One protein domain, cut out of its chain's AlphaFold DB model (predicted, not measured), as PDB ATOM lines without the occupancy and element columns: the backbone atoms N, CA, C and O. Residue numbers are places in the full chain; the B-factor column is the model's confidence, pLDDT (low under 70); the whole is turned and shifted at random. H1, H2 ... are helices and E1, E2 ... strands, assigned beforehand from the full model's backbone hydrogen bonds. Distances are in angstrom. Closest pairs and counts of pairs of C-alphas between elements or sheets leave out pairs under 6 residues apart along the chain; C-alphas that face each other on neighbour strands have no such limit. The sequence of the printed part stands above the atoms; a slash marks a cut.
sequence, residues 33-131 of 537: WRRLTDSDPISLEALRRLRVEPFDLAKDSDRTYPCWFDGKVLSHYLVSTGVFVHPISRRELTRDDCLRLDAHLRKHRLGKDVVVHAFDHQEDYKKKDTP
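Overview. This is residues 33 to 131 of the 537 residues of the protein "Hypothetical protein" of Haptolina ericina (UniProt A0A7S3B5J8). A two-stranded hairpin, E1 and E2, sits beside a cluster of three helices, H1, H2 and H3; unnamed residues 33 to 54 and H4 lie at opposite ends. The 99 printed residues hold two named strands, then four named helices; the class is mostly helix, with under half in named elements. The whole is compact, radius of gyration of the C-alphas 13.4 A, spanning 43 by 29 by 22 A.

Along the chain. E1, residues 55 to 58, begins at C-alpha (201.873, 260.983, 140.500); E2 is 66 to 69. H1 is 71 to 81, 15.4 A; H2 95 to 108, 20.2 A; H3 115 to 120; H4 122 to 127, ending at C-alpha (217.795, 255.117, 116.426).

Arrangement. E1 and E2 are antiparallel; N 55 and O 69, 2.8 A, are within hydrogen-bond range. H2 touches H1 with residues 101 to 105 alone, closest C-alphas Gly 71 and Leu 105, 6.7 A, at a steep tilt of 49 degrees. H2 and H3, a helical hairpin, touch at Cys 98 and Val 116, closest C-alphas, 5.4 A. H4 is near H1. In H1 to H4 every O i to N i+4 pair is within range.

Size, cuts and confidence. The printed part has no cut. The link H1 to H2 is long, 13 residues. Residues 128 to 131 have pLDDT under 70.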
ATOM      1  N   TRP A  33     193.317 263.013 146.907       96.75
ATOM      2  CA  TRP A  33     193.185 263.322 145.482       96.75
ATOM      3  C   TRP A  33     191.740 263.338 144.975       96.75
ATOM      4  O   TRP A  33     191.449 263.978 143.970       96.75
ATOM      5  N   ARG A  34     190.783 262.725 145.689       97.06
ATOM      6  CA  ARG A  34     189.349 262.825 145.351       97.06
ATOM      7  C   ARG A  34     188.797 264.245 145.481       97.06
ATOM      8  O   ARG A  34     187.721 264.527 144.959       97.06
ATOM      9  N   ARG A  35     189.516 265.125 146.183       95.44
ATOM     10  CA  ARG A  35     189.176 266.543 146.356       95.44
ATOM     11  C   ARG A  35     189.809 267.440 145.292       95.44
ATOM     12  O   ARG A  35     189.475 268.619 145.257       95.44
ATOM     13  N   LEU A  36     190.694 266.904 144.446       94.62
ATOM     14  CA  LEU A  36     191.262 267.647 143.325       94.62
ATOM     15  C   LEU A  36     190.162 267.964 142.309       94.62
ATOM     16  O   LEU A  36     189.382 267.093 141.911       94.62
ATOM     17  N   THR A  37     190.108 269.226 141.898       95.06
ATOM     18  CA  THR A  37     189.238 269.709 140.819       95.06
ATOM     19  C   THR A  37     189.887 269.582 139.447       95.06
ATOM     20  O   THR A  37     189.186 269.650 138.439       95.06
ATOM     21  N   ASP A  38     191.200 269.371 139.416       94.44
ATOM     22  CA  ASP A  38     191.988 269.348 138.192       94.44
ATOM     23  C   ASP A  38     191.804 268.033 137.418       94.44
ATOM     24  O   ASP A  38     191.349 267.007 137.944       94.44
ATOM     25  N   SER A  39     192.141 268.080 136.131       96.94
ATOM     26  CA  SER A  39     192.110 266.931 135.221       96.94
ATOM     27  C   SER A  39     193.526 266.585 134.778       96.94
ATOM     28  O   SER A  39     194.365 267.478 134.665       96.94
ATOM     29  N   ASP A  40     193.788 265.299 134.545       96.12
ATOM     30  CA  ASP A  40     195.091 264.832 134.071       96.12
ATOM     31  C   ASP A  40     195.396 265.431 132.684       96.12
ATOM     32  O   ASP A  40     194.596 265.251 131.764       96.12
ATOM     33  N   PRO A  41     196.533 266.119 132.489       95.31
ATOM     34  CA  PRO A  41     196.852 266.770 131.219       95.31
ATOM     35  C   PRO A  41     196.977 265.820 130.022       95.31
ATOM     36  O   PRO A  41     196.856 266.275 128.887       95.31
ATOM     37  N   ILE A  42     197.257 264.531 130.255       93.81
ATOM     38  CA  ILE A  42     197.447 263.545 129.182       93.81
ATOM     39  C   ILE A  42     196.137 262.812 128.873       93.81
ATOM     40  O   ILE A  42     195.689 262.822 127.730       93.81
ATOM     41  N   SER A  43     195.513 262.172 129.869       93.81
ATOM     42  CA  SER A  43     194.273 261.404 129.654       93.81
ATOM     43  C   SER A  43     193.008 262.259 129.602       93.81
ATOM     44  O   SER A  43     191.970 261.779 129.146       93.81
ATOM     45  N   LEU A  44     193.067 263.501 130.098       96.12
ATOM     46  CA  LEU A  44     191.911 264.363 130.364       96.12
ATOM     47  C   LEU A  44     190.894 263.744 131.341       96.12
ATOM     48  O   LEU A  44     189.775 264.242 131.484       96.12
ATOM     49  N   GLU A  45     191.267 262.676 132.053       94.88
ATOM     50  CA  GLU A  45     190.434 262.103 133.099       94.88
ATOM     51  C   GLU A  45     190.510 262.976 134.358       94.88
ATOM     52  O   GLU A  45     191.575 263.421 134.790       94.88
ATOM     53  N   ALA A  46     189.357 263.243 134.974       97.50
ATOM     54  CA  ALA A  46     189.315 264.004 136.216       97.50
ATOM     55  C   ALA A  46     190.078 263.251 137.321       97.50
ATOM     56  O   ALA A  46     189.691 262.133 137.670       97.50
ATOM     57  N   LEU A  47     191.083 263.882 137.943       96.62
ATOM     58  CA  LEU A  47     191.997 263.227 138.899       96.62
ATOM     59  C   LEU A  47     191.267 262.587 140.088       96.62
ATOM     60  O   LEU A  47     191.677 261.558 140.622       96.62
ATOM     61  N   ARG A  48     190.111 263.141 140.459       97.38
ATOM     62  CA  ARG A  48     189.232 262.593 141.501       97.38
ATOM     63  C   ARG A  48     188.645 261.206 141.204       97.38
ATOM     64  O   ARG A  48     188.132 260.566 142.123       97.38
ATOM     65  N   ARG A  49     188.644 260.766 139.940       97.50
ATOM     66  CA  ARG A  49     188.136 259.451 139.506       97.50
ATOM     67  C   ARG A  49     189.208 258.365 139.528       97.50
ATOM     68  O   ARG A  49     188.856 257.185 139.503       97.50
ATOM     69  N   LEU A  50     190.479 258.750 139.658       96.81
ATOM     70  CA  LEU A  50     191.581 257.805 139.718       96.81
ATOM     71  C   LEU A  50     191.422 256.863 140.916       96.81
ATOM     72  O   LEU A  50     191.148 257.268 142.053       96.81
ATOM     73  N   ARG A  51     191.609 255.568 140.644       96.88
ATOM     74  CA  ARG A  51     191.574 254.509 141.667       96.88
ATOM     75  C   ARG A  51     192.743 254.614 142.645       96.88
ATOM     76  O   ARG A  51     192.640 254.126 143.766       96.88
ATOM     77  N   VAL A  52     193.827 255.236 142.199       97.25
ATOM     78  CA  VAL A  52     195.115 255.343 142.877       97.25
ATOM     79  C   VAL A  52     195.477 256.820 143.024       97.25
ATOM     80  O   VAL A  52     194.942 257.655 142.297       97.25
ATOM     81  N   GLU A  53     196.347 257.146 143.981       97.31
ATOM     82  CA  GLU A  53     196.879 258.503 144.123       97.31
ATOM     83  C   GLU A  53     197.611 258.942 142.839       97.31
ATOM     84  O   GLU A  53     198.338 258.131 142.264       97.31
ATOM     85  N   PRO A  54     197.425 260.189 142.371       97.75
ATOM     86  CA  PRO A  54     198.130 260.695 141.203       97.75
ATOM     87  C   PRO A  54     199.630 260.834 141.487       97.75
ATOM     88  O   PRO A  54     200.058 261.015 142.630       97.75
ATOM     89  N   PHE A  55     200.434 260.774 140.430       97.50
ATOM     90  CA  PHE A  55     201.873 260.983 140.500       97.50
ATOM     91  C   PHE A  55     202.195 262.480 140.442       97.50
ATOM     92  O   PHE A  55     201.752 263.173 139.527       97.50
ATOM     93  N   ASP A  56     202.967 262.969 141.416       96.38
ATOM     94  CA  ASP A  56     203.500 264.336 141.410       96.38
ATOM     95  C   ASP A  56     204.757 264.409 140.547       96.38
ATOM     96  O   ASP A  56     205.805 263.859 140.917       96.38
ATOM     97  N   LEU A  57     204.654 265.124 139.433       95.69
ATOM     98  CA  LEU A  57     205.785 265.456 138.589       95.69
ATOM     99  C   LEU A  57     206.017 266.967 138.652       95.69
ATOM    100  O   LEU A  57     205.239 267.756 138.126       95.69
ATOM    101  N   ALA A  58     207.097 267.382 139.313       90.69
ATOM    102  CA  ALA A  58     207.378 268.798 139.505       90.69
ATOM    103  C   ALA A  58     207.690 269.501 138.173       90.69
ATOM    104  O   ALA A  58     208.599 269.096 137.432       90.69
ATOM    105  N   LYS A  59     206.955 270.590 137.920       86.44
ATOM    106  CA  LYS A  59     207.064 271.421 136.716       86.44
ATOM    107  C   LYS A  59     208.469 272.005 136.547       86.44
ATOM    108  O   LYS A  59     209.075 271.846 135.485       86.44
ATOM    109  N   ASP A  60     208.965 272.596 137.631       82.94
ATOM    110  CA  ASP A  60     210.240 273.302 137.739       82.94
ATOM    111  C   ASP A  60     211.099 272.674 138.850       82.94
ATOM    112  O   ASP A  60     210.578 271.965 139.720       82.94
ATOM    113  N   SER A  61     212.408 272.955 138.849       74.62
ATOM    114  CA  SER A  61     213.333 272.567 139.934       74.62
ATOM    115  C   SER A  61     212.823 272.992 141.309       74.62
ATOM    116  O   SER A  61     213.006 272.279 142.295       74.62
ATOM    117  N   ASP A  62     212.120 274.120 141.340       74.69
ATOM    118  CA  ASP A  62     211.706 274.806 142.558       74.69
ATOM    119  C   ASP A  62     210.405 274.227 143.137       74.69
ATOM    120  O   ASP A  62     209.981 274.612 144.223       74.69
ATOM    121  N   ARG A  63     209.778 273.263 142.436       76.12
ATOM    122  CA  ARG A  63     208.555 272.549 142.857       76.12
ATOM    123  C   ARG A  63     207.407 273.473 143.289       76.12
ATOM    124  O   ARG A  63     206.564 273.078 144.088       76.12
ATOM    125  N   THR A  64     207.354 274.684 142.735       83.50
ATOM    126  CA  THR A  64     206.415 275.739 143.148       83.50
ATOM    127  C   THR A  64     204.956 275.340 142.943       83.50
ATOM    128  O   THR A  64     204.095 275.708 143.738       83.50
ATOM    129  N   TYR A  65     204.674 274.555 141.899       83.19
ATOM    130  CA  TYR A  65     203.330 274.081 141.590       83.19
ATOM    131  C   TYR A  65     203.350 272.572 141.331       83.19
ATOM    132  O   TYR A  65     203.969 272.143 140.348       83.19
ATOM    133  N   PRO A  66     202.692 271.761 142.182       90.44
ATOM    134  CA  PRO A  66     202.582 270.330 141.942       90.44
ATOM    135  C   PRO A  66     201.740 270.104 140.686       90.44
ATOM    136  O   PRO A  66     200.637 270.642 140.558       90.44
ATOM    137  N   CYS A  67     202.272 269.330 139.743       94.12
ATOM    138  CA  CYS A  67     201.549 268.924 138.544       94.12
ATOM    139  C   CYS A  67     201.233 267.435 138.676       94.12
ATOM    140  O   CYS A  67     202.122 266.585 138.670       94.12
ATOM    141  N   TRP A  68     199.948 267.142 138.842       96.81
ATOM    142  CA  TRP A  68     199.447 265.802 139.109       96.81
ATOM    143  C   TRP A  68     199.095 265.087 137.806       96.81
ATOM    144  O   TRP A  68     198.357 265.629 136.984       96.81
ATOM    145  N   PHE A  69     199.580 263.856 137.654       97.81
ATOM    146  CA  PHE A  69     199.333 263.011 136.486       97.81
ATOM    147  C   PHE A  69     198.789 261.640 136.893       97.81
ATOM    148  O   PHE A  69     199.057 261.157 137.997       97.81
ATOM    149  N   ASP A  70     198.089 260.959 135.984       97.44
ATOM    150  CA  ASP A  70     197.931 259.507 136.108       97.44
ATOM    151  C   ASP A  70     199.286 258.842 135.820       97.44
ATOM    152  O   ASP A  70     199.777 258.855 134.689       97.44
ATOM    153  N   GLY A  71     199.896 258.240 136.848       96.81
ATOM    154  CA  GLY A  71     201.209 257.605 136.736       96.81
ATOM    155  C   GLY A  71     201.267 256.519 135.657       96.81
ATOM    156  O   GLY A  71     202.283 256.389 134.973       96.81
ATOM    157  N   LYS A  72     200.174 255.772 135.439       96.44
ATOM    158  CA  LYS A  72     200.129 254.730 134.407       96.44
ATOM    159  C   LYS A  72     200.145 255.344 133.012       96.44
ATOM    160  O   LYS A  72     200.954 254.935 132.177       96.44
ATOM    161  N   VAL A  73     199.283 256.327 132.765       96.38
ATOM    162  CA  VAL A  73     199.186 257.012 131.467       96.38
ATOM    163  C   VAL A  73     200.484 257.757 131.158       96.38
ATOM    164  O   VAL A  73     201.008 257.628 130.052       96.38
ATOM    165  N   LEU A  74     201.051 258.450 132.148       97.06
ATOM    166  CA  LEU A  74     202.338 259.130 132.026       97.06
ATOM    167  C   LEU A  74     203.458 258.154 131.641       97.06
ATOM    168  O   LEU A  74     204.211 258.428 130.711       97.06
ATOM    169  N   SER A  75     203.547 256.996 132.304       96.62
ATOM    170  CA  SER A  75     204.569 255.991 131.980       96.62
ATOM    171  C   SER A  75     204.444 255.459 130.552       96.62
ATOM    172  O   SER A  75     205.444 255.353 129.845       96.62
ATOM    173  N   HIS A  76     203.214 255.191 130.102       94.81
ATOM    174  CA  HIS A  76     202.954 254.720 128.748       94.81
ATOM    175  C   HIS A  76     203.344 255.779 127.718       94.81
ATOM    176  O   HIS A  76     204.031 255.457 126.759       94.81
ATOM    177  N   TYR A  77     202.968 257.039 127.952       94.81
ATOM    178  CA  TYR A  77     203.317 258.164 127.090       94.81
ATOM    179  C   TYR A  77     204.835 258.328 126.927       94.81
ATOM    180  O   TYR A  77     205.324 258.440 125.803       94.81
ATOM    181  N   LEU A  78     205.595 258.304 128.028       95.38
ATOM    182  CA  LEU A  78     207.053 258.468 127.983       95.38
ATOM    183  C   LEU A  78     207.732 257.314 127.236       95.38
ATOM    184  O   LEU A  78     208.583 257.548 126.381       95.38
ATOM    185  N   VAL A  79     207.324 256.073 127.513       94.12
ATOM    186  CA  VAL A  79     207.912 254.884 126.873       94.12
ATOM    187  C   VAL A  79     207.521 254.780 125.397       94.12
ATOM    188  O   VAL A  79     208.367 254.428 124.582       94.12
ATOM    189  N   SER A  80     206.276 255.102 125.030       89.12
ATOM    190  CA  SER A  80     205.813 255.012 123.638       89.12
ATOM    191  C   SER A  80     206.401 256.109 122.752       89.12
ATOM    192  O   SER A  80     206.673 255.878 121.581       89.12
ATOM    193  N   THR A  81     206.580 257.317 123.293       90.69
ATOM    194  CA  THR A  81     207.163 258.432 122.534       90.69
ATOM    195  C   THR A  81     208.687 258.376 122.491       90.69
ATOM    196  O   THR A  81     209.281 258.945 121.581       90.69
ATOM    197  N   GLY A  82     209.330 257.739 123.476       92.56
ATOM    198  CA  GLY A  82     210.783 257.800 123.653       92.56
ATOM    199  C   GLY A  82     211.292 259.207 123.996       92.56
ATOM    200  O   GLY A  82     212.496 259.455 123.947       92.56
ATOM    201  N   VAL A  83     210.392 260.142 124.325       94.19
ATOM    202  CA  VAL A  83     210.716 261.538 124.631       94.19
ATOM    203  C   VAL A  83     210.516 261.774 126.124       94.19
ATOM    204  O   VAL A  83     209.398 261.909 126.618       94.19
ATOM    205  N   PHE A  84     211.625 261.870 126.856       96.62
ATOM    206  CA  PHE A  84     211.634 262.052 128.309       96.62
ATOM    207  C   PHE A  84     211.545 263.525 128.697       96.62
ATOM    208  O   PHE A  84     212.454 264.103 129.291       96.62
ATOM    209  N   VAL A  85     210.425 264.145 128.333       96.25
ATOM    210  CA  VAL A  85     210.151 265.565 128.551       96.25
ATOM    211  C   VAL A  85     208.825 265.726 129.293       96.25
ATOM    212  O   VAL A  85     207.850 265.028 129.027       96.25
ATOM    213  N   HIS A  86     208.775 266.666 130.234       96.25
ATOM    214  CA  HIS A  86     207.582 266.980 131.005       96.25
ATOM    215  C   HIS A  86     206.456 267.488 130.075       96.25
ATOM    216  O   HIS A  86     206.640 268.523 129.429       96.25
ATOM    217  N   PRO A  87     205.255 266.870 130.057       95.31
ATOM    218  CA  PRO A  87     204.199 267.196 129.087       95.31
ATOM    219  C   PRO A  87     203.758 268.669 129.084       95.31
ATOM    220  O   PRO A  87     203.513 269.246 128.028       95.31
ATOM    221  N   ILE A  88     203.688 269.295 130.267       93.81
ATOM    222  CA  ILE A  88     203.314 270.714 130.409       93.81
ATOM    223  C   ILE A  88     204.512 271.668 130.266       93.81
ATOM    224  O   ILE A  88     204.490 272.538 129.399       93.81
ATOM    225  N   SER A  89     205.540 271.572 131.124       93.81
ATOM    226  CA  SER A  89     206.650 272.547 131.118       93.81
ATOM    227  C   SER A  89     207.642 272.366 129.988       93.81
ATOM    228  O   SER A  89     208.423 273.274 129.726       93.81
ATOM    229  N   ARG A  90     207.635 271.204 129.334       94.31
ATOM    230  CA  ARG A  90     208.657 270.799 128.371       94.31
ATOM    231  C   ARG A  90     210.075 270.735 128.956       94.31
ATOM    232  O   ARG A  90     211.046 270.771 128.210       94.31
ATOM    233  N   ARG A  91     210.198 270.616 130.283       94.75
ATOM    234  CA  ARG A  91     211.470 270.367 130.974       94.75
ATOM    235  C   ARG A  91     211.931 268.934 130.717       94.75
ATOM    236  O   ARG A  91     211.117 268.019 130.796       94.75
ATOM    237  N   GLU A  92     213.218 268.728 130.469       95.38
ATOM    238  CA  GLU A  92     213.791 267.379 130.415       95.38
ATOM    239  C   GLU A  92     213.627 266.671 131.768       95.38
ATOM    240  O   GLU A  92     213.882 267.243 132.837       95.38
ATOM    241  N   LEU A  93     213.148 265.431 131.725       96.50
ATOM    242  CA  LEU A  93     212.978 264.616 132.916       96.50
ATOM    243  C   LEU A  93     214.324 264.097 133.388       96.50
ATOM    244  O   LEU A  93     215.160 263.663 132.600       96.50
ATOM    245  N   THR A  94     214.524 264.126 134.701       96.44
ATOM    246  CA  THR A  94     215.726 263.543 135.291       96.44
ATOM    247  C   THR A  94     215.554 262.037 135.454       96.44
ATOM    248  O   THR A  94     214.437 261.517 135.556       96.44
ATOM    249  N   ARG A  95     216.676 261.318 135.548       97.06
ATOM    250  CA  ARG A  95     216.669 259.888 135.876       97.06
ATOM    251  C   ARG A  95     215.979 259.610 137.219       97.06
ATOM    252  O   ARG A  95     215.275 258.613 137.351       97.06
ATOM    253  N   ASP A  96     216.117 260.523 138.180       96.75
ATOM    254  CA  ASP A  96     215.460 260.443 139.489       96.75
ATOM    255  C   ASP A  96     213.933 260.567 139.387       96.75
ATOM    256  O   ASP A  96     213.208 259.849 140.080       96.75
ATOM    257  N   ASP A  97     213.429 261.424 138.492       96.88
ATOM    258  CA  ASP A  97     211.992 261.529 138.212       96.88
ATOM    259  C   ASP A  97     211.453 260.199 137.650       96.88
ATOM    260  O   ASP A  97     210.394 259.724 138.067       96.88
ATOM    261  N   CYS A  98     212.224 259.552 136.768       97.56
ATOM    262  CA  CYS A  98     211.886 258.250 136.189       97.56
ATOM    263  C   CYS A  98     211.906 257.125 137.242       97.56
ATOM    264  O   CYS A  98     210.980 256.316 137.295       97.56
ATOM    265  N   LEU A  99     212.900 257.108 138.141       97.25
ATOM    266  CA  LEU A  99     212.972 256.160 139.265       97.25
ATOM    267  C   LEU A  99     211.787 256.315 140.222       97.25
ATOM    268  O   LEU A  99     211.215 255.320 140.678       97.25
ATOM    269  N   ARG A 100     211.392 257.558 140.519       97.69
ATOM    270  CA  ARG A 100     210.202 257.850 141.330       97.69
ATOM    271  C   ARG A 100     208.927 257.348 140.662       97.69
ATOM    272  O   ARG A 100     208.062 256.819 141.363       97.69
ATOM    273  N   LEU A 101     208.808 257.510 139.346       97.62
ATOM    274  CA  LEU A 101     207.656 257.028 138.590       97.62
ATOM    275  C   LEU A 101     207.575 255.498 138.628       97.62
ATOM    276  O   LEU A 101     206.535 254.961 139.001       97.62
ATOM    277  N   ASP A 102     208.677 254.792 138.373       97.81
ATOM    278  CA  ASP A 102     208.717 253.325 138.458       97.81
ATOM    279  C   ASP A 102     208.414 252.819 139.883       97.81
ATOM    280  O   ASP A 102     207.638 251.877 140.068       97.81
ATOM    281  N   ALA A 103     208.942 253.483 140.919       97.44
ATOM    282  CA  ALA A 103     208.616 253.166 142.310       97.44
ATOM    283  C   ALA A 103     207.115 253.346 142.609       97.44
ATOM    284  O   ALA A 103     206.515 252.521 143.305       97.44
ATOM    285  N   HIS A 104     206.495 254.391 142.056       97.62
ATOM    286  CA  HIS A 104     205.063 254.644 142.180       97.62
ATOM    287  C   HIS A 104     204.226 253.573 141.458       97.62
ATOM    288  O   HIS A 104     203.286 253.031 142.047       97.62
ATOM    289  N   LEU A 105     204.598 253.188 140.232       97.25
ATOM    290  CA  LEU A 105     203.936 252.113 139.483       97.25
ATOM    291  C   LEU A 105     203.998 250.776 140.229       97.25
ATOM    292  O   LEU A 105     202.989 250.068 140.312       97.25
ATOM    293  N   ARG A 106     205.158 250.454 140.817       97.38
ATOM    294  CA  ARG A 106     205.377 249.224 141.588       97.38
ATOM    295  C   ARG A 106     204.572 249.212 142.885       97.38
ATOM    296  O   ARG A 106     203.912 248.216 143.182       97.38
ATOM    297  N   LYS A 107     204.573 250.328 143.627       97.38
ATOM    298  CA  LYS A 107     203.797 250.503 144.869       97.38
ATOM    299  C   LYS A 107     202.309 250.219 144.642       97.38
ATOM    300  O   LYS A 107     201.678 249.567 145.472       97.38
ATOM    301  N   HIS A 108     201.775 250.656 143.504       97.62
ATOM    302  CA  HIS A 108     200.343 250.586 143.200       97.62
ATOM    303  C   HIS A 108     199.942 249.481 142.216       97.62
ATOM    304  O   HIS A 108     198.764 249.360 141.882       97.62
ATOM    305  N   ARG A 109     200.894 248.645 141.780       97.25
ATOM    306  CA  ARG A 109     200.678 247.520 140.849       97.25
ATOM    307  C   ARG A 109     200.006 247.952 139.535       97.25
ATOM    308  O   ARG A 109     199.119 247.267 139.027       97.25
ATOM    309  N   LEU A 110     200.416 249.101 138.994       94.94
ATOM    310  CA  LEU A 110     199.776 249.737 137.831       94.94
ATOM    311  C   LEU A 110     200.255 249.215 136.463       94.94
ATOM    312  O   LEU A 110     199.624 249.513 135.445       94.94
ATOM    313  N   GLY A 111     201.326 248.424 136.416       91.38
ATOM    314  CA  GLY A 111     201.899 247.905 135.173       91.38
ATOM    315  C   GLY A 111     203.362 247.499 135.334       91.38
ATOM    316  O   GLY A 111     203.838 247.349 136.458       91.38
ATOM    317  N   LYS A 112     204.053 247.309 134.203       87.88
ATOM    318  CA  LYS A 112     205.500 247.052 134.165       87.88
ATOM    319  C   LYS A 112     206.261 248.370 134.342       87.88
ATOM    320  O   LYS A 112     205.950 249.354 133.680       87.88
ATOM    321  N   ASP A 113     207.248 248.350 135.220       81.62
ATOM    322  CA  ASP A 113     208.174 249.425 135.569       81.62
ATOM    323  C   ASP A 113     209.369 249.439 134.607       81.62
ATOM    324  O   ASP A 113     210.412 248.845 134.869       81.62
ATOM    325  N   VAL A 114     209.183 250.062 133.440       93.69
ATOM    326  CA  VAL A 114     210.191 250.079 132.361       93.69
ATOM    327  C   VAL A 114     210.632 251.500 132.002       93.69
ATOM    328  O   VAL A 114     211.342 251.685 131.015       93.69
ATOM    329  N   VAL A 115     210.234 252.518 132.778       96.44
ATOM    330  CA  VAL A 115     210.511 253.918 132.427       96.44
ATOM    331  C   VAL A 115     212.001 254.217 132.555       96.44
ATOM    332  O   VAL A 115     212.580 254.794 131.641       96.44
ATOM    333  N   VAL A 116     212.650 253.775 133.637       97.62
ATOM    334  CA  VAL A 116     214.097 253.975 133.833       97.62
ATOM    335  C   VAL A 116     214.907 253.240 132.774       97.62
ATOM    336  O   VAL A 116     215.853 253.793 132.224       97.62
ATOM    337  N   HIS A 117     214.508 252.011 132.442       96.56
ATOM    338  CA  HIS A 117     215.164 251.255 131.382       96.56
ATOM    339  C   HIS A 117     215.038 251.972 130.032       96.56
ATOM    340  O   HIS A 117     216.017 252.065 129.297       96.56
ATOM    341  N   ALA A 118     213.854 252.498 129.707       95.19
ATOM    342  CA  ALA A 118     213.649 253.248 128.475       95.19
ATOM    343  C   ALA A 118     214.438 254.573 128.462       95.19
ATOM    344  O   ALA A 118     214.989 254.935 127.427       95.19
ATOM    345  N   PHE A 119     214.557 255.244 129.612       97.06
ATOM    346  CA  PHE A 119     215.359 256.459 129.776       97.06
ATOM    347  C   PHE A 119     216.847 256.199 129.509       97.06
ATOM    348  O   PHE A 119     217.470 256.904 128.716       97.06
ATOM    349  N   ASP A 120     217.407 255.144 130.111       96.94
ATOM    350  CA  ASP A 120     218.817 254.767 129.939       96.94
ATOM    351  C   ASP A 120     219.135 254.382 128.475       96.94
ATOM    352  O   ASP A 120     220.264 254.558 128.015       96.94
ATOM    353  N   HIS A 121     218.129 253.932 127.717       95.00
ATOM    354  CA  HIS A 121     218.244 253.559 126.304       95.00
ATOM    355  C   HIS A 121     217.585 254.571 125.355       95.00
ATOM    356  O   HIS A 121     217.261 254.217 124.225       95.00
ATOM    357  N   GLN A 122     217.396 255.834 125.757       92.00
ATOM    358  CA  GLN A 122     216.721 256.848 124.928       92.00
ATOM    359  C   GLN A 122     217.318 256.989 123.513       92.00
ATOM    360  O   GLN A 122     216.600 257.235 122.549       92.00
ATOM    361  N   GLU A 123     218.628 256.778 123.363       87.69
ATOM    362  CA  GLU A 123     219.304 256.805 122.062       87.69
ATOM    363  C   GLU A 123     218.909 255.621 121.178       87.69
ATOM    364  O   GLU A 123     218.814 255.766 119.961       87.69
ATOM    365  N   ASP A 124     218.617 254.465 121.768       84.50
ATOM    366  CA  ASP A 124     218.092 253.326 121.025       84.50
ATOM    367  C   ASP A 124     216.656 253.581 120.571       84.50
ATOM    368  O   ASP A 124     216.307 253.142 119.484       84.50
ATOM    369  N   TYR A 125     215.852 254.326 121.336       77.81
ATOM    370  CA  TYR A 125     214.507 254.749 120.913       77.81
ATOM    371  C   TYR A 125     214.539 255.817 119.814       77.81
ATOM    372  O   TYR A 125     213.623 255.883 119.001       77.81
ATOM    373  N   LYS A 126     215.595 256.638 119.755       77.75
ATOM    374  CA  LYS A 126     215.812 257.577 118.642       77.75
ATOM    375  C   LYS A 126     216.326 256.880 117.382       77.75
ATOM    376  O   LYS A 126     216.018 257.319 116.280       77.75
ATOM    377  N   LYS A 127     217.152 255.839 117.538       75.31
ATOM    378  CA  LYS A 127     217.795 255.117 116.426       75.31
ATOM    379  C   LYS A 127     216.935 254.001 115.854       75.31
ATOM    380  O   LYS A 127     217.019 253.720 114.663       75.31
ATOM    381  N   LYS A 128     216.177 253.313 116.704       59.16
ATOM    382  CA  LYS A 128     215.249 252.270 116.286       59.16
ATOM    383  C   LYS A 128     213.933 252.965 116.009       59.16
ATOM    384  O   LYS A 128     213.303 253.457 116.939       59.16
ATOM    385  N   ASP A 129     213.533 252.980 114.741       55.25
ATOM    386  CA  ASP A 129     212.132 253.118 114.362       55.25
ATOM    387  C   ASP A 129     211.324 252.183 115.273       55.25
ATOM    388  O   ASP A 129     211.332 250.962 115.099       55.25
ATOM    389  N   THR A 130     210.704 252.736 116.317       56.81
ATOM    390  CA  THR A 130     209.734 252.020 117.147       56.81
ATOM    391  C   THR A 130     208.704 251.382 116.218       56.81
ATOM    392  O   THR A 130     208.447 251.940 115.158       56.81
ATOM    393  N   PRO A 131     208.094 250.231 116.539       55.06
ATOM    394  CA  PRO A 131     207.109 249.618 115.647       55.06
ATOM    395  C   PRO A 131     205.966 250.587 115.286       55.06
ATOM    396  O   PRO A 131     205.463 250.537 114.169       55.06
TER     397      PRO A 131